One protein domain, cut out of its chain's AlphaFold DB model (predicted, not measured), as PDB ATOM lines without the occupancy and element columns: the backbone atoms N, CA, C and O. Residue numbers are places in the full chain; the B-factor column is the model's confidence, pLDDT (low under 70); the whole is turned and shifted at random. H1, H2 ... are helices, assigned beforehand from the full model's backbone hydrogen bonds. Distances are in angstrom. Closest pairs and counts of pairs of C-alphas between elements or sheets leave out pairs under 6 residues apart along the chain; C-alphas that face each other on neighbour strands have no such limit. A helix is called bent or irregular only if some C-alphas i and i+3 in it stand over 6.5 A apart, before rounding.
ATOM      1  N   ASP A 364     -15.747  26.689  -0.707       54.19
ATOM      2  CA  ASP A 364     -15.862  25.232  -0.846       54.19
ATOM      3  C   ASP A 364     -17.302  24.758  -0.621       54.19
ATOM      4  O   ASP A 364     -17.817  23.906  -1.352       54.19
ATOM      5  N   MET A 365     -17.997  25.380   0.338       51.81
ATOM      6  CA  MET A 365     -19.426  25.153   0.572       51.81
ATOM      7  C   MET A 365     -20.282  25.550  -0.637       51.81
ATOM      8  O   MET A 365     -21.210  24.825  -1.004       51.81
ATOM      9  N   GLU A 366     -19.975  26.678  -1.285       58.34
ATOM     10  CA  GLU A 366     -20.743  27.133  -2.448       58.34
ATOM     11  C   GLU A 366     -20.526  26.209  -3.655       58.34
ATOM     12  O   GLU A 366     -21.475  25.860  -4.361       58.34
ATOM     13  N   HIS A 367     -19.305  25.708  -3.845       61.72
ATOM     14  CA  HIS A 367     -19.025  24.710  -4.873       61.72
ATOM     15  C   HIS A 367     -19.744  23.368  -4.587       61.72
ATOM     16  O   HIS A 367     -20.201  22.691  -5.513       61.72
ATOM     17  N   ALA A 368     -19.922  22.998  -3.308       56.41
ATOM     18  CA  ALA A 368     -20.633  21.781  -2.877       56.41
ATOM     19  C   ALA A 368     -22.098  21.810  -3.233       56.41
ATOM     20  O   ALA A 368     -22.629  20.891  -3.864       56.41
ATOM     21  N   LYS A 369     -22.709  22.926  -2.867       61.59
ATOM     22  CA  LYS A 369     -24.072  23.263  -3.210       61.59
ATOM     23  C   LYS A 369     -24.267  23.181  -4.721       61.59
ATOM     24  O   LYS A 369     -25.126  22.431  -5.164       61.59
ATOM     25  N   GLN A 370     -23.424  23.829  -5.527       62.16
ATOM     26  CA  GLN A 370     -23.555  23.781  -6.989       62.16
ATOM     27  C   GLN A 370     -23.498  22.359  -7.568       62.16
ATOM     28  O   GLN A 370     -24.244  22.049  -8.497       62.16
ATOM     29  N   ARG A 371     -22.644  21.478  -7.036       59.62
ATOM     30  CA  ARG A 371     -22.532  20.094  -7.522       59.62
ATOM     31  C   ARG A 371     -23.739  19.238  -7.130       59.62
ATOM     32  O   ARG A 371     -24.248  18.509  -7.973       59.62
ATOM     33  N   LEU A 372     -24.227  19.368  -5.893       63.91
ATOM     34  CA  LEU A 372     -25.448  18.694  -5.437       63.91
ATOM     35  C   LEU A 372     -26.657  19.112  -6.282       63.91
ATOM     36  O   LEU A 372     -27.427  18.262  -6.724       63.91
ATOM     37  N   LEU A 373     -26.787  20.414  -6.554       65.81
ATOM     38  CA  LEU A 373     -27.851  20.942  -7.404       65.81
ATOM     39  C   LEU A 373     -27.776  20.359  -8.825       65.81
ATOM     40  O   LEU A 373     -28.805  19.970  -9.366       65.81
ATOM     41  N   ARG A 374     -26.577  20.186  -9.401       67.75
ATOM     42  CA  ARG A 374     -26.416  19.498 -10.697       67.75
ATOM     43  C   ARG A 374     -26.852  18.031 -10.654       67.75
ATOM     44  O   ARG A 374     -27.537  17.602 -11.569       67.75
ATOM     45  N   CYS A 375     -26.508  17.274  -9.609       61.88
ATOM     46  CA  CYS A 375     -26.925  15.867  -9.482       61.88
ATOM     47  C   CYS A 375     -28.448  15.700  -9.391       61.88
ATOM     48  O   CYS A 375     -28.988  14.679  -9.804       61.88
ATOM     49  N   LEU A 376     -29.138  16.700  -8.840       64.00
ATOM     50  CA  LEU A 376     -30.595  16.729  -8.747       64.00
ATOM     51  C   LEU A 376     -31.263  17.289 -10.014       64.00
ATOM     52  O   LEU A 376     -32.477  17.481 -10.004       64.00
ATOM     53  N   ASN A 377     -30.496  17.601 -11.070       65.94
ATOM     54  CA  ASN A 377     -30.948  18.389 -12.223       65.94
ATOM     55  C   ASN A 377     -31.684  19.676 -11.801       65.94
ATOM     56  O   ASN A 377     -32.602  20.149 -12.470       65.94
ATOM     57  N   TYR A 378     -31.294  20.246 -10.660       70.31
ATOM     58  CA  TYR A 378     -31.925  21.430 -10.112       70.31
ATOM     59  C   TYR A 378     -31.484  22.656 -10.905       70.31
ATOM     60  O   TYR A 378     -30.320  23.064 -10.860       70.31
ATOM     61  N   ASN A 379     -32.437  23.267 -11.603       72.50
ATOM     62  CA  ASN A 379     -32.234  24.515 -12.317       72.50
ATOM     63  C   ASN A 379     -32.835  25.691 -11.512       72.50
ATOM     64  O   ASN A 379     -34.059  25.859 -11.500       72.50
ATOM     65  N   PRO A 380     -32.006  26.532 -10.856       70.62
ATOM     66  CA  PRO A 380     -32.496  27.671 -10.075       70.62
ATOM     67  C   PRO A 380     -33.199  28.729 -10.938       70.62
ATOM     68  O   PRO A 380     -34.122  29.398 -10.467       70.62
ATOM     69  N   GLU A 381     -32.798  28.875 -12.203       76.50
ATOM     70  CA  GLU A 381     -33.416  29.812 -13.143       76.50
ATOM     71  C   GLU A 381     -34.775  29.302 -13.625       76.50
ATOM     72  O   GLU A 381     -35.698  30.093 -13.799       76.50
ATOM     73  N   ALA A 382     -34.933  27.986 -13.804       78.31
ATOM     74  CA  ALA A 382     -36.241  27.385 -14.066       78.31
ATOM     75  C   ALA A 382     -37.193  27.648 -12.898       78.31
ATOM     76  O   ALA A 382     -38.224  28.267 -13.104       78.31
ATOM     77  N   LEU A 383     -36.789  27.345 -11.661       79.81
ATOM     78  CA  LEU A 383     -37.631  27.601 -10.490       79.81
ATOM     79  C   LEU A 383     -38.003  29.087 -10.333       79.81
ATOM     80  O   LEU A 383     -39.129  29.416  -9.966       79.81
ATOM     81  N   THR A 384     -37.069  30.003 -10.600       81.69
ATOM     82  CA  THR A 384     -37.345  31.449 -10.535       81.69
ATOM     83  C   THR A 384     -38.353  31.873 -11.607       81.69
ATOM     84  O   THR A 384     -39.234  32.695 -11.330       81.69
ATOM     85  N   ARG A 385     -38.259  31.291 -12.811       83.69
ATOM     86  CA  ARG A 385     -39.232  31.492 -13.891       83.69
ATOM     87  C   ARG A 385     -40.591  30.903 -13.533       83.69
ATOM     88  O   ARG A 385     -41.570  31.624 -13.672       83.69
ATOM     89  N   ASP A 386     -40.643  29.690 -12.988       85.06
ATOM     90  CA  ASP A 386     -41.880  29.026 -12.555       85.06
ATOM     91  C   ASP A 386     -42.608  29.862 -11.494       85.06
ATOM     92  O   ASP A 386     -43.795  30.158 -11.617       85.06
ATOM     93  N   ILE A 387     -41.880  30.321 -10.465       85.19
ATOM     94  CA  ILE A 387     -42.434  31.191  -9.419       85.19
ATOM     95  C   ILE A 387     -42.966  32.490 -10.038       85.19
ATOM     96  O   ILE A 387     -44.072  32.915  -9.715       85.19
ATOM     97  N   SER A 388     -42.207  33.125 -10.934       85.12
ATOM     98  CA  SER A 388     -42.621  34.383 -11.571       85.12
ATOM     99  C   SER A 388     -43.836  34.198 -12.486       85.12
ATOM    100  O   SER A 388     -44.748  35.023 -12.450       85.12
ATOM    101  N   SER A 389     -43.876  33.098 -13.245       84.38
ATOM    102  CA  SER A 389     -44.993  32.675 -14.096       84.38
ATOM    103  C   SER A 389     -46.263  32.546 -13.255       84.38
ATOM    104  O   SER A 389     -47.210  33.313 -13.439       84.38
ATOM    105  N   ILE A 390     -46.234  31.713 -12.212       83.81
ATOM    106  CA  ILE A 390     -47.370  31.475 -11.311       83.81
ATOM    107  C   ILE A 390     -47.818  32.754 -10.589       83.81
ATOM    108  O   ILE A 390     -49.016  33.003 -10.445       83.81
ATOM    109  N   LEU A 391     -46.887  33.601 -10.143       82.25
ATOM    110  CA  LEU A 391     -47.240  34.862  -9.484       82.25
ATOM    111  C   LEU A 391     -47.844  35.886 -10.454       82.25
ATOM    112  O   LEU A 391     -48.664  36.698 -10.023       82.25
ATOM    113  N   SER A 392     -47.502  35.840 -11.745       80.25
ATOM    114  CA  SER A 392     -48.130  36.686 -12.768       80.25
ATOM    115  C   SER A 392     -49.601  36.312 -13.008       80.25
ATOM    116  O   SER A 392     -50.437  37.196 -13.209       80.25
ATOM    117  N   PHE A 393     -49.964  35.034 -12.838       74.00
ATOM    118  CA  PHE A 393     -51.358  34.579 -12.887       74.00
ATOM    119  C   PHE A 393     -52.220  35.126 -11.741       74.00
ATOM    120  O   PHE A 393     -53.440  35.183 -11.877       74.00
ATOM    121  N   ASN A 394     -51.632  35.603 -10.635       66.06
ATOM    122  CA  ASN A 394     -52.385  36.174  -9.510       66.06
ATOM    123  C   ASN A 394     -53.298  37.354  -9.917       66.06
ATOM    124  O   ASN A 394     -54.352  37.572  -9.310       66.06
ATOM    125  N   TYR A 395     -52.925  38.101 -10.963       61.25
ATOM    126  CA  TYR A 395     -53.744  39.189 -11.509       61.25
ATOM    127  C   TYR A 395     -55.022  38.694 -12.204       61.25
ATOM    128  O   TYR A 395     -55.980  39.452 -12.314       61.25
ATOM    129  N   GLN A 396     -55.058  37.425 -12.616       65.25
ATOM    130  CA  GLN A 396     -56.184  36.787 -13.304       65.25
ATOM    131  C   GLN A 396     -57.065  35.947 -12.359       65.25
ATOM    132  O   GLN A 396     -58.128  35.471 -12.756       65.25
ATOM    133  N   VAL A 397     -56.651  35.764 -11.097       72.12
ATOM    134  CA  VAL A 397     -57.420  35.006 -10.098       72.12
ATOM    135  C   VAL A 397     -58.653  35.804  -9.672       72.12
ATOM    136  O   VAL A 397     -58.539  36.915  -9.152       72.12
ATOM    137  N   THR A 398     -59.835  35.209  -9.853       77.12
ATOM    138  CA  THR A 398     -61.118  35.802  -9.455       77.12
ATOM    139  C   THR A 398     -61.217  35.988  -7.939       77.12
ATOM    140  O   THR A 398     -60.621  35.242  -7.158       77.12
ATOM    141  N   GLU A 399     -62.023  36.951  -7.497       76.62
ATOM    142  CA  GLU A 399     -62.251  37.213  -6.069       76.62
ATOM    143  C   GLU A 399     -62.799  35.979  -5.331       76.62
ATOM    144  O   GLU A 399     -62.290  35.609  -4.275       76.62
ATOM    145  N   ASN A 400     -63.719  35.235  -5.956       78.06
ATOM    146  CA  ASN A 400     -64.223  33.960  -5.430       78.06
ATOM    147  C   ASN A 400     -63.110  32.919  -5.221       78.06
ATOM    148  O   ASN A 400     -63.125  32.168  -4.241       78.06
ATOM    149  N   ALA A 401     -62.129  32.856  -6.124       76.19
ATOM    150  CA  ALA A 401     -60.984  31.968  -5.975       76.19
ATOM    151  C   ALA A 401     -60.040  32.431  -4.847       76.19
ATOM    152  O   ALA A 401     -59.553  31.583  -4.096       76.19
ATOM    153  N   ARG A 402     -59.848  33.746  -4.658       77.88
ATOM    154  CA  ARG A 402     -59.079  34.300  -3.525       77.88
ATOM    155  C   ARG A 402     -59.748  34.008  -2.183       77.88
ATOM    156  O   ARG A 402     -59.085  33.498  -1.283       77.88
ATOM    157  N   SER A 403     -61.061  34.208  -2.065       79.81
ATOM    158  CA  SER A 403     -61.829  33.893  -0.849       79.81
ATOM    159  C   SER A 403     -61.806  32.400  -0.510       79.81
ATOM    160  O   SER A 403     -61.686  32.016   0.658       79.81
ATOM    161  N   ARG A 404     -61.844  31.526  -1.524       80.19
ATOM    162  CA  ARG A 404     -61.663  30.075  -1.343       80.19
ATOM    163  C   ARG A 404     -60.282  29.730  -0.793       80.19
ATOM    164  O   ARG A 404     -60.192  28.945   0.147       80.19
ATOM    165  N   VAL A 405     -59.224  30.317  -1.351       84.12
ATOM    166  CA  VAL A 405     -57.849  30.131  -0.866       84.12
ATOM    167  C   VAL A 405     -57.705  30.642   0.570       84.12
ATOM    168  O   VAL A 405     -57.205  29.911   1.421       84.12
ATOM    169  N   ALA A 406     -58.227  31.832   0.872       83.75
ATOM    170  CA  ALA A 406     -58.246  32.397   2.222       83.75
ATOM    171  C   ALA A 406     -58.933  31.452   3.224       83.75
ATOM    172  O   ALA A 406     -58.419  31.187   4.312       83.75
ATOM    173  N   THR A 407     -60.069  30.875   2.825       84.62
ATOM    174  CA  THR A 407     -60.800  29.887   3.630       84.62
ATOM    175  C   THR A 407     -59.968  28.625   3.855       84.62
ATOM    176  O   THR A 407     -59.944  28.106   4.967       84.62
ATOM    177  N   MET A 408     -59.252  28.130   2.837       85.62
ATOM    178  CA  MET A 408     -58.375  26.958   2.967       85.62
ATOM    179  C   MET A 408     -57.213  27.206   3.931       85.62
ATOM    180  O   MET A 408     -56.942  26.341   4.758       85.62
ATOM    181  N   LEU A 409     -56.579  28.379   3.863       86.06
ATOM    182  CA  LEU A 409     -55.485  28.770   4.760       86.06
ATOM    183  C   LEU A 409     -55.934  28.888   6.222       86.06
ATOM    184  O   LEU A 409     -55.175  28.557   7.132       86.06
ATOM    185  N   ARG A 410     -57.176  29.335   6.446       86.94
ATOM    186  CA  ARG A 410     -57.765  29.479   7.783       86.94
ATOM    187  C   ARG A 410     -58.276  28.167   8.377       86.94
ATOM    188  O   ARG A 410     -58.522  28.134   9.576       86.94
ATOM    189  N   ARG A 411     -58.422  27.087   7.600       87.12
ATOM    190  CA  ARG A 411     -58.876  25.797   8.145       87.12
ATOM    191  C   ARG A 411     -57.891  25.259   9.178       87.12
ATOM    192  O   ARG A 411     -56.705  25.130   8.880       87.12
ATOM    193  N   ASP A 412     -58.418  24.819  10.317       84.81
ATOM    194  CA  ASP A 412     -57.634  24.253  11.423       84.81
ATOM    195  C   ASP A 412     -56.691  23.153  10.945       84.81
ATOM    196  O   ASP A 412     -55.505  23.187  11.226       84.81
ATOM    197  N   ARG A 413     -57.171  22.244  10.087       84.88
ATOM    198  CA  ARG A 413     -56.346  21.156   9.544       84.88
ATOM    199  C   ARG A 413     -55.111  21.642   8.773       84.88
ATOM    200  O   ARG A 413     -54.080  20.978   8.822       84.88
ATOM    201  N   PHE A 414     -55.206  22.761   8.052       85.56
ATOM    202  CA  PHE A 414     -54.061  23.353   7.352       85.56
ATOM    203  C   PHE A 414     -53.119  24.053   8.338       85.56
ATOM    204  O   PHE A 414     -51.908  23.871   8.264       85.56
ATOM    205  N   GLN A 415     -53.667  24.798   9.304       84.75
ATOM    206  CA  GLN A 415     -52.874  25.482  10.329       84.75
ATOM    207  C   GLN A 415     -52.129  24.498  11.244       84.75
ATOM    208  O   GLN A 415     -50.933  24.667  11.461       84.75
ATOM    209  N   THR A 416     -52.798  23.445  11.716       83.12
ATOM    210  CA  THR A 416     -52.215  22.339  12.488       83.12
ATOM    211  C   THR A 416     -51.130  21.627  11.688       83.12
ATOM    212  O   THR A 416     -50.033  21.432  12.202       83.12
ATOM    213  N   PHE A 417     -51.377  21.310  10.409       83.88
ATOM    214  CA  PHE A 417     -50.349  20.719   9.544       83.88
ATOM    215  C   PHE A 417     -49.107  21.606   9.435       83.88
ATOM    216  O   PHE A 417     -47.997  21.100   9.419       83.88
ATOM    217  N   MET A 418     -49.277  22.923   9.373       78.94
ATOM    218  CA  MET A 418     -48.144  23.826   9.232       78.94
ATOM    219  C   MET A 418     -47.443  24.136  10.560       78.94
ATOM    220  O   MET A 418     -46.268  24.462  10.521       78.94
ATOM    221  N   ARG A 419     -48.114  24.069  11.721       75.31
ATOM    222  CA  ARG A 419     -47.544  24.497  13.021       75.31
ATOM    223  C   ARG A 419     -47.178  23.359  13.973       75.31
ATOM    224  O   ARG A 419     -46.275  23.531  14.786       75.31
ATOM    225  N   GLU A 420     -47.882  22.233  13.918       68.75
ATOM    226  CA  GLU A 420     -47.862  21.218  14.984       68.75
ATOM    227  C   GLU A 420     -47.238  19.888  14.550       68.75
ATOM    228  O   GLU A 420     -47.074  18.980  15.363       68.75
ATOM    229  N   THR A 421     -46.848  19.744  13.284       61.41
ATOM    230  CA  THR A 421     -46.264  18.494  12.791       61.41
ATOM    231  C   THR A 421     -44.822  18.342  13.262       61.41
ATOM    232  O   THR A 421     -43.881  18.780  12.606       61.41
ATOM    233  N   GLN A 422     -44.660  17.679  14.406       55.38
ATOM    234  CA  GLN A 422     -43.372  17.207  14.931       55.38
ATOM    235  C   GLN A 422     -42.887  15.918  14.238       55.38
ATOM    236  O   GLN A 422     -41.781  15.446  14.486       55.38
ATOM    237  N   VAL A 423     -43.715  15.350  13.357       57.44
ATOM    238  CA  VAL A 423     -43.468  14.118  12.600       57.44
ATOM    239  C   VAL A 423     -43.677  14.353  11.102       57.44
ATOM    240  O   VAL A 423     -44.394  15.271  10.698       57.44
ATOM    241  N   SER A 424     -43.064  13.517  10.258       59.75
ATOM    242  CA  SER A 424     -43.268  13.555   8.806       59.75
ATOM    243  C   SER A 424     -44.736  13.290   8.465       59.75
ATOM    244  O   SER A 424     -45.259  12.208   8.718       59.75
ATOM    245  N   THR A 425     -45.411  14.274   7.874       68.25
ATOM    246  CA  THR A 425     -46.832  14.183   7.515       68.25
ATOM    247  C   THR A 425     -47.077  14.674   6.092       68.25
ATOM    248  O   THR A 425     -46.216  15.285   5.462       68.25
ATOM    249  N   ARG A 426     -48.271  14.383   5.567       77.94
ATOM    250  CA  ARG A 426     -48.729  14.821   4.246       77.94
ATOM    251  C   ARG A 426     -50.117  15.436   4.352       77.94
ATOM    252  O   ARG A 426     -50.992  14.875   5.014       77.94
ATOM    253  N   LEU A 427     -50.331  16.549   3.660       81.00
ATOM    254  CA  LEU A 427     -51.637  17.185   3.550       81.00
ATOM    255  C   LEU A 427     -52.040  17.299   2.082       81.00
ATOM    256  O   LEU A 427     -51.374  17.962   1.294       81.00
ATOM    257  N   LEU A 428     -53.165  16.674   1.732       81.31
ATOM    258  CA  LEU A 428     -53.817  16.888   0.446       81.31
ATOM    259  C   LEU A 428     -54.775  18.076   0.562       81.31
ATOM    260  O   LEU A 428     -55.744  18.028   1.324       81.31
ATOM    261  N   VAL A 429     -54.526  19.122  -0.223       78.44
ATOM    262  CA  VAL A 429     -55.410  20.288  -0.326       78.44
ATOM    263  C   VAL A 429     -56.134  20.234  -1.667       78.44
ATOM    264  O   VAL A 429     -55.547  20.490  -2.714       78.44
ATOM    265  N   ASN A 430     -57.428  19.902  -1.642       78.50
ATOM    266  CA  ASN A 430     -58.264  19.946  -2.838       78.50
ATOM    267  C   ASN A 430     -58.912  21.330  -2.975       78.50
ATOM    268  O   ASN A 430     -59.810  21.695  -2.213       78.50
ATOM    269  N   GLY A 431     -58.464  22.072  -3.988       66.88
ATOM    270  CA  GLY A 431     -58.939  23.412  -4.300       66.88
ATOM    271  C   GLY A 431     -60.386  23.488  -4.804       66.88
ATOM    272  O   GLY A 431     -60.935  24.589  -4.829       66.88
ATOM    273  N   ARG A 432     -60.991  22.369  -5.237       63.88
ATOM    274  CA  ARG A 432     -62.272  22.312  -5.977       63.88
ATOM    275  C   ARG A 432     -62.347  23.344  -7.114       63.88
ATOM    276  O   ARG A 432     -63.358  24.016  -7.293       63.88
ATOM    277  N   GLY A 433     -61.235  23.548  -7.819       62.88
ATOM    278  CA  GLY A 433     -61.210  24.361  -9.032       62.88
ATOM    279  C   GLY A 433     -61.677  23.528 -10.216       62.88
ATOM    280  O   GLY A 433     -61.274  22.371 -10.331       62.88
ATOM    281  N   ASP A 434     -62.510  24.104 -11.078       59.38
ATOM    282  CA  ASP A 434     -62.778  23.523 -12.388       59.38
ATOM    283  C   ASP A 434     -61.544  23.750 -13.274       59.38
ATOM    284  O   ASP A 434     -61.357  24.822 -13.844       59.38
ATOM    285  N   VAL A 441     -53.495  27.221 -14.013       68.81
ATOM    286  CA  VAL A 441     -52.744  27.176 -12.757       68.81
ATOM    287  C   VAL A 441     -53.742  27.234 -11.595       68.81
ATOM    288  O   VAL A 441     -54.602  28.114 -11.537       68.81
ATOM    289  N   SER A 442     -53.645  26.296 -10.649       77.00
ATOM    290  CA  SER A 442     -54.507  26.296  -9.462       77.00
ATOM    291  C   SER A 442     -54.336  27.602  -8.668       77.00
ATOM    292  O   SER A 442     -53.200  28.012  -8.424       77.00
ATOM    293  N   PRO A 443     -55.414  28.223  -8.148       78.25
ATOM    294  CA  PRO A 443     -55.301  29.371  -7.244       78.25
ATOM    295  C   PRO A 443     -54.424  29.087  -6.015       78.25
ATOM    296  O   PRO A 443     -53.788  29.986  -5.474       78.25
ATOM    297  N   PHE A 444     -54.347  27.820  -5.589       83.06
ATOM    298  CA  PHE A 444     -53.476  27.404  -4.493       83.06
ATOM    299  C   PHE A 444     -51.992  27.352  -4.898       83.06
ATOM    300  O   PHE A 444     -51.121  27.517  -4.049       83.06
ATOM    301  N   SER A 445     -51.670  27.207  -6.188       83.94
ATOM    302  CA  SER A 445     -50.288  27.311  -6.674       83.94
ATOM    303  C   SER A 445     -49.699  28.699  -6.413       83.94
ATOM    304  O   SER A 445     -48.510  28.795  -6.136       83.94
ATOM    305  N   VAL A 446     -50.522  29.759  -6.399       83.31
ATOM    306  CA  VAL A 446     -50.089  31.122  -6.028       83.31
ATOM    307  C   VAL A 446     -49.624  31.181  -4.569       83.31
ATOM    308  O   VAL A 446     -48.605  31.803  -4.274       83.31
ATOM    309  N   VAL A 447     -50.313  30.482  -3.660       85.38
ATOM    310  CA  VAL A 447     -49.886  30.335  -2.253       85.38
ATOM    311  C   VAL A 447     -48.539  29.628  -2.178       85.38
ATOM    312  O   VAL A 447     -47.629  30.097  -1.497       85.38
ATOM    313  N   MET A 448     -48.391  28.517  -2.904       86.31
ATOM    314  CA  MET A 448     -47.150  27.740  -2.913       86.31
ATOM    315  C   MET A 448     -45.985  28.517  -3.538       86.31
ATOM    316  O   MET A 448     -44.863  28.422  -3.047       86.31
ATOM    317  N   ALA A 449     -46.240  29.331  -4.566       86.19
ATOM    318  CA  ALA A 449     -45.255  30.225  -5.168       86.19
ATOM    319  C   ALA A 449     -44.836  31.356  -4.218       86.19
ATOM    320  O   ALA A 449     -43.651  31.678  -4.141       86.19
ATOM    321  N   GLU A 450     -45.764  31.917  -3.437       84.19
ATOM    322  CA  GLU A 450     -45.433  32.902  -2.402       84.19
ATOM    323  C   GLU A 450     -44.620  32.293  -1.251       84.19
ATOM    324  O   GLU A 450     -43.603  32.865  -0.856       84.19
ATOM    325  N   LEU A 451     -44.992  31.104  -0.767       84.38
ATOM    326  CA  LEU A 451     -44.189  30.354   0.207       84.38
ATOM    327  C   LEU A 451     -42.786  30.061  -0.335       84.38
ATOM    328  O   LEU A 451     -41.787  30.276   0.350       84.38
ATOM    329  N   ALA A 452     -42.702  29.608  -1.587       84.12
ATOM    330  CA  ALA A 452     -41.440  29.348  -2.261       84.12
ATOM    331  C   ALA A 452     -40.589  30.620  -2.394       84.12
ATOM    332  O   ALA A 452     -39.372  30.558  -2.220       84.12
ATOM    333  N   ARG A 453     -41.204  31.774  -2.660       83.75
ATOM    334  CA  ARG A 453     -40.512  33.062  -2.744       83.75
ATOM    335  C   ARG A 453     -39.978  33.503  -1.383       83.75
ATOM    336  O   ARG A 453     -38.802  33.836  -1.284       83.75
ATOM    337  N   MET A 454     -40.799  33.450  -0.336       77.12
ATOM    338  CA  MET A 454     -40.381  33.781   1.030       77.12
ATOM    339  C   MET A 454     -39.248  32.906   1.538       77.12
ATOM    340  O   MET A 454     -38.336  33.369   2.213       77.12
ATOM    341  N   SER A 455     -39.286  31.618   1.219       72.81
ATOM    342  CA  SER A 455     -38.237  30.723   1.678       72.81
ATOM    343  C   SER A 455     -36.873  31.036   1.039       72.81
ATOM    344  O   SER A 455     -35.863  30.535   1.518       72.81
ATOM    345  N   ASN A 456     -36.831  31.863  -0.015       71.31
ATOM    346  CA  ASN A 456     -35.599  32.372  -0.615       71.31
ATOM    347  C   ASN A 456     -35.115  33.696   0.016       71.31
ATOM    348  O   ASN A 456     -34.021  34.137  -0.316       71.31
ATOM    349  N   THR A 457     -35.875  34.340   0.916       68.25
ATOM    350  CA  THR A 457     -35.512  35.638   1.531       68.25
ATOM    351  C   THR A 457     -34.713  35.495   2.832       68.25
ATOM    352  O   THR A 457     -34.808  36.348   3.710       68.25
ATOM    353  N   GLY A 458     -33.982  34.391   3.001       63.41
ATOM    354  CA  GLY A 458     -33.157  34.139   4.188       63.41
ATOM    355  C   GLY A 458     -33.919  33.639   5.425       63.41
ATOM    356  O   GLY A 458     -33.328  33.472   6.487       63.41
ATOM    357  N   LEU A 459     -35.221  33.338   5.312       64.06
ATOM    358  CA  LEU A 459     -36.047  32.884   6.446       64.06
ATOM    359  C   LEU A 459     -35.538  31.575   7.082       64.06
ATOM    360  O   LEU A 459     -35.808  31.307   8.250       64.06
ATOM    361  N   THR A 460     -34.807  30.769   6.311       60.53
ATOM    362  CA  THR A 460     -34.219  29.492   6.730       60.53
ATOM    363  C   THR A 460     -32.725  29.585   7.045       60.53
ATOM    364  O   THR A 460     -32.130  28.561   7.355       60.53
ATOM    365  N   GLU A 461     -32.086  30.762   6.967       61.53
ATOM    366  CA  GLU A 461     -30.622  30.884   7.133       61.53
ATOM    367  C   GLU A 461     -30.129  30.450   8.518       61.53
ATOM    368  O   GLU A 461     -29.010  29.961   8.644       61.53
ATOM    369  N   SER A 462     -30.967  30.581   9.549       56.62
ATOM    370  CA  SER A 462     -30.637  30.213  10.930       56.62
ATOM    371  C   SER A 462     -31.304  28.921  11.414       56.62
ATOM    372  O   SER A 462     -31.158  28.582  12.584       56.62
ATOM    373  N   ALA A 463     -32.072  28.228  10.568       60.34
ATOM    374  CA  ALA A 463     -32.844  27.052  10.965       60.34
ATOM    375  C   ALA A 463     -32.434  25.816  10.147       60.34
ATOM    376  O   ALA A 463     -32.148  25.941   8.956       60.34
ATOM    377  N   PRO A 464     -32.459  24.603  10.727       63.38
ATOM    378  CA  PRO A 464     -32.063  23.368  10.047       63.38
ATOM    379  C   PRO A 464     -33.153  22.854   9.083       63.38
ATOM    380  O   PRO A 464     -33.478  21.669   9.074       63.38
ATOM    381  N   VAL A 465     -33.758  23.745   8.292       63.84
ATOM    382  CA  VAL A 465     -34.909  23.454   7.428       63.84
ATOM    383  C   VAL A 465     -34.496  23.544   5.963       63.84
ATOM    384  O   VAL A 465     -34.102  24.603   5.478       63.84
ATOM    385  N   PHE A 466     -34.646  22.435   5.237       68.31
ATOM    386  CA  PHE A 466     -34.448  22.373   3.789       68.31
ATOM    387  C   PHE A 466     -35.799  22.325   3.080       68.31
ATOM    388  O   PHE A 466     -36.639  21.481   3.391       68.31
ATOM    389  N   ILE A 467     -36.011  23.222   2.115       71.25
ATOM    390  CA  ILE A 467     -37.276  23.329   1.379       71.25
ATOM    391  C   ILE A 467     -37.036  22.941  -0.075       71.25
ATOM    392  O   ILE A 467     -36.333  23.638  -0.807       71.25
ATOM    393  N   LEU A 468     -37.657  21.838  -0.491       74.88
ATOM    394  CA  LEU A 468     -37.681  21.385  -1.879       74.88
ATOM    395  C   LEU A 468     -38.948  21.903  -2.564       74.88
ATOM    396  O   LEU A 468     -40.029  21.893  -1.975       74.88
ATOM    397  N   LYS A 469     -38.806  22.386  -3.800       80.75
ATOM    398  CA  LYS A 469     -39.868  23.075  -4.545       80.75
ATOM    399  C   LYS A 469     -39.952  22.502  -5.948       80.75
ATOM    400  O   LYS A 469     -38.928  22.391  -6.616       80.75
ATOM    401  N   TYR A 470     -41.162  22.181  -6.385       81.06
ATOM    402  CA  TYR A 470     -41.431  21.732  -7.743       81.06
ATOM    403  C   TYR A 470     -42.870  22.091  -8.125       81.06
ATOM    404  O   TYR A 470     -43.793  21.836  -7.350       81.06
ATOM    405  N   PHE A 471     -43.054  22.700  -9.296       80.75
ATOM    406  CA  PHE A 471     -44.355  23.158  -9.785       80.75
ATOM    407  C   PHE A 471     -44.762  22.367 -11.025       80.75
ATOM    408  O   PHE A 471     -44.416  22.736 -12.139       80.75
ATOM    409  N   CYS A 472     -45.533  21.292 -10.844       74.38
ATOM    410  CA  CYS A 472     -45.879  20.382 -11.942       74.38
ATOM    411  C   CYS A 472     -46.604  21.059 -13.123       74.38
ATOM    412  O   CYS A 472     -46.550  20.547 -14.231       74.38
ATOM    413  N   SER A 473     -47.300  22.184 -12.907       70.38
ATOM    414  CA  SER A 473     -48.023  22.888 -13.979       70.38
ATOM    415  C   SER A 473     -47.110  23.523 -15.026       70.38
ATOM    416  O   SER A 473     -47.548  23.711 -16.156       70.38
ATOM    417  N   GLU A 474     -45.864  23.836 -14.665       73.06
ATOM    418  CA  GLU A 474     -44.901  24.498 -15.553       73.06
ATOM    419  C   GLU A 474     -44.036  23.494 -16.339       73.06
ATOM    420  O   GLU A 474     -43.325  23.876 -17.267       73.06
ATOM    421  N   HIS A 475     -44.118  22.202 -16.001       70.56
ATOM    422  CA  HIS A 475     -43.291  21.128 -16.561       70.56
ATOM    423  C   HIS A 475     -44.197  20.046 -17.160       70.56
ATOM    424  O   HIS A 475     -44.581  19.084 -16.495       70.56
ATOM    425  N   GLN A 476     -44.625  20.259 -18.409       60.50
ATOM    426  CA  GLN A 476     -45.333  19.242 -19.192       60.50
ATOM    427  C   GLN A 476     -44.320  18.331 -19.914       60.50
ATOM    428  O   GLN A 476     -43.338  18.851 -20.447       60.50
ATOM    429  N   PRO A 477     -44.600  17.019 -20.068       52.47
ATOM    430  CA  PRO A 477     -43.671  16.058 -20.684       52.47
ATOM    431  C   PRO A 477     -43.222  16.412 -22.116       52.47
ATOM    432  O   PRO A 477     -42.218  15.910 -22.613       52.47
ATOM    433  N   SER A 478     -43.958  17.288 -22.799       49.91
ATOM    434  CA  SER A 478     -43.659  17.796 -24.142       49.91
ATOM    435  C   SER A 478     -42.727  19.020 -24.178       49.91
ATOM    436  O   SER A 478     -42.405  19.494 -25.268       49.91
ATOM    437  N   HIS A 479     -42.281  19.550 -23.033       49.56
ATOM    438  CA  HIS A 479     -41.435  20.743 -22.977       49.56
ATOM    439  C   HIS A 479     -39.937  20.370 -23.074       49.56
ATOM    440  O   HIS A 479     -39.440  19.614 -22.242       49.56
ATOM    441  N   PRO A 480     -39.161  20.911 -24.038       47.34
ATOM    442  CA  PRO A 480     -37.791  20.459 -24.344       47.34
ATOM    443  C   PRO A 480     -36.728  20.752 -23.266       47.34
ATOM    444  O   PRO A 480     -35.561  20.449 -23.475       47.34
ATOM    445  N   ASN A 481     -37.117  21.335 -22.129       48.50
ATOM    446  CA  ASN A 481     -36.240  21.671 -21.001       48.50
ATOM    447  C   ASN A 481     -36.707  21.034 -19.676       48.50
ATOM    448  O   ASN A 481     -36.255  21.458 -18.612       48.50
ATOM    449  N   ASP A 482     -37.631  20.070 -19.722       51.53
ATOM    450  CA  ASP A 482     -38.119  19.376 -18.529       51.53
ATOM    451  C   ASP A 482     -37.083  18.327 -18.059       51.53
ATOM    452  O   ASP A 482     -36.749  17.412 -18.820       51.53
ATOM    453  N   PRO A 483     -36.564  18.414 -16.818       49.03
ATOM    454  CA  PRO A 483     -35.591  17.462 -16.278       49.03
ATOM    455  C   PRO A 483     -36.116  16.020 -16.149       49.03
ATOM    456  O   PRO A 483     -35.316  15.111 -15.908       49.03
ATOM    457  N   LEU A 484     -37.428  15.788 -16.291       49.38
ATOM    458  CA  LEU A 484     -38.042  14.456 -16.305       49.38
ATOM    459  C   LEU A 484     -38.271  13.895 -17.719       49.38
ATOM    460  O   LEU A 484     -38.449  12.682 -17.849       49.38
ATOM    461  N   ALA A 485     -38.195  14.715 -18.775       48.88
ATOM    462  CA  ALA A 485     -38.444  14.274 -20.154       48.88
ATOM    463  C   ALA A 485     -37.399  13.265 -20.677       48.88
ATOM    464  O   ALA A 485     -37.710  12.428 -21.527       48.88
TER     465      ALA A 485
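Overview. This is residues 364 to 434 and 441 to 485 of the 492 residues of an uncharacterized protein of Gibberella nygamai (UniProt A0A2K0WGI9). Three helices joined end to end, H2, H3 and H4, make an open C-shaped frame: H2 is the long base, H3 turns off beyond its last residue, and H4 turns back. H5 runs back inside this frame and packs on H2 and on part of H3, while H1 lies off the other end of H2, with its residues 364 to 369 sticking out. The unnamed residues 455 to 485 run out beyond H5 and fold back, and residues 419 to 424, of which 419 belongs to H4, and the loop residues 457 to 464 stand free. The printed part has 116 residues with five named helices, H1 to H5 in order, and no named strand; its class is all helix. It is only just loose, close to compact, with a radius of gyration of the C-alphas of 16.2 A and spans of 47 by 38 by 23 A.

Along the chain. H1, residues 364 to 375, begins with C-alpha 364 at (-15.862, 25.232, -0.846) and is 16.9 A long from first to last C-alpha. H2, residues 380 to 396, is the longest helix at 25.6 A; its C-alpha 396 is at (-56.184, 36.787, -13.304). H2 is neither bent nor irregular, but only just: C-alphas 392 and 395 are 6.3 A apart. H3, residues 399 to 410, is 16.5 A long, and H4, residues 412 to 419, is 10.2 A long. H5, residues 443 to 454, is 17.6 A long and ends with C-alpha 454 at (-40.381, 33.781, 1.030).

Arrangement. H1 touches no helix and is apart from H2. H2 touches H5 with residues 387 to 394 alone, at a steep tilt of 46 degrees, opposite ways; their closest C-alphas, of Ile 387 and Ala 449, are 5.2 A apart. Residues 401 to 405 of H3 touch residues 443 to 444 of H5, where the closest C-alphas, of Val 405 and Phe 444, are 6.3 A apart. H3 and H5 run the same way at a steep tilt of 60 degrees. H3 and H4 are close but not clearly touching: their closest C-alphas, of Leu 409 and Gln 415, are 7.0 A apart. H4 is apart from H2 and from H5. In H1, H3 and H4 every O i to N i+4 pair is within hydrogen-bond range; in H2 10 of 13 are, and in H5 7 of 8.

Size, cuts and confidence. The two C-alphas farthest apart, of Asp 364 and Asn 400, are 49.4 A apart. Residues 435 to 440 are not printed, and C-alphas 434 and 441 are 10.7 A apart across this cut, which falls in the link from H4 to H5. The links H1 to H2, H2 to H3 and H3 to H4 are tight. The mean pLDDT of the printed part is 71.8, and 48 residues are under 70, among them 364 to 377, 457 to 466 and 476 to 485.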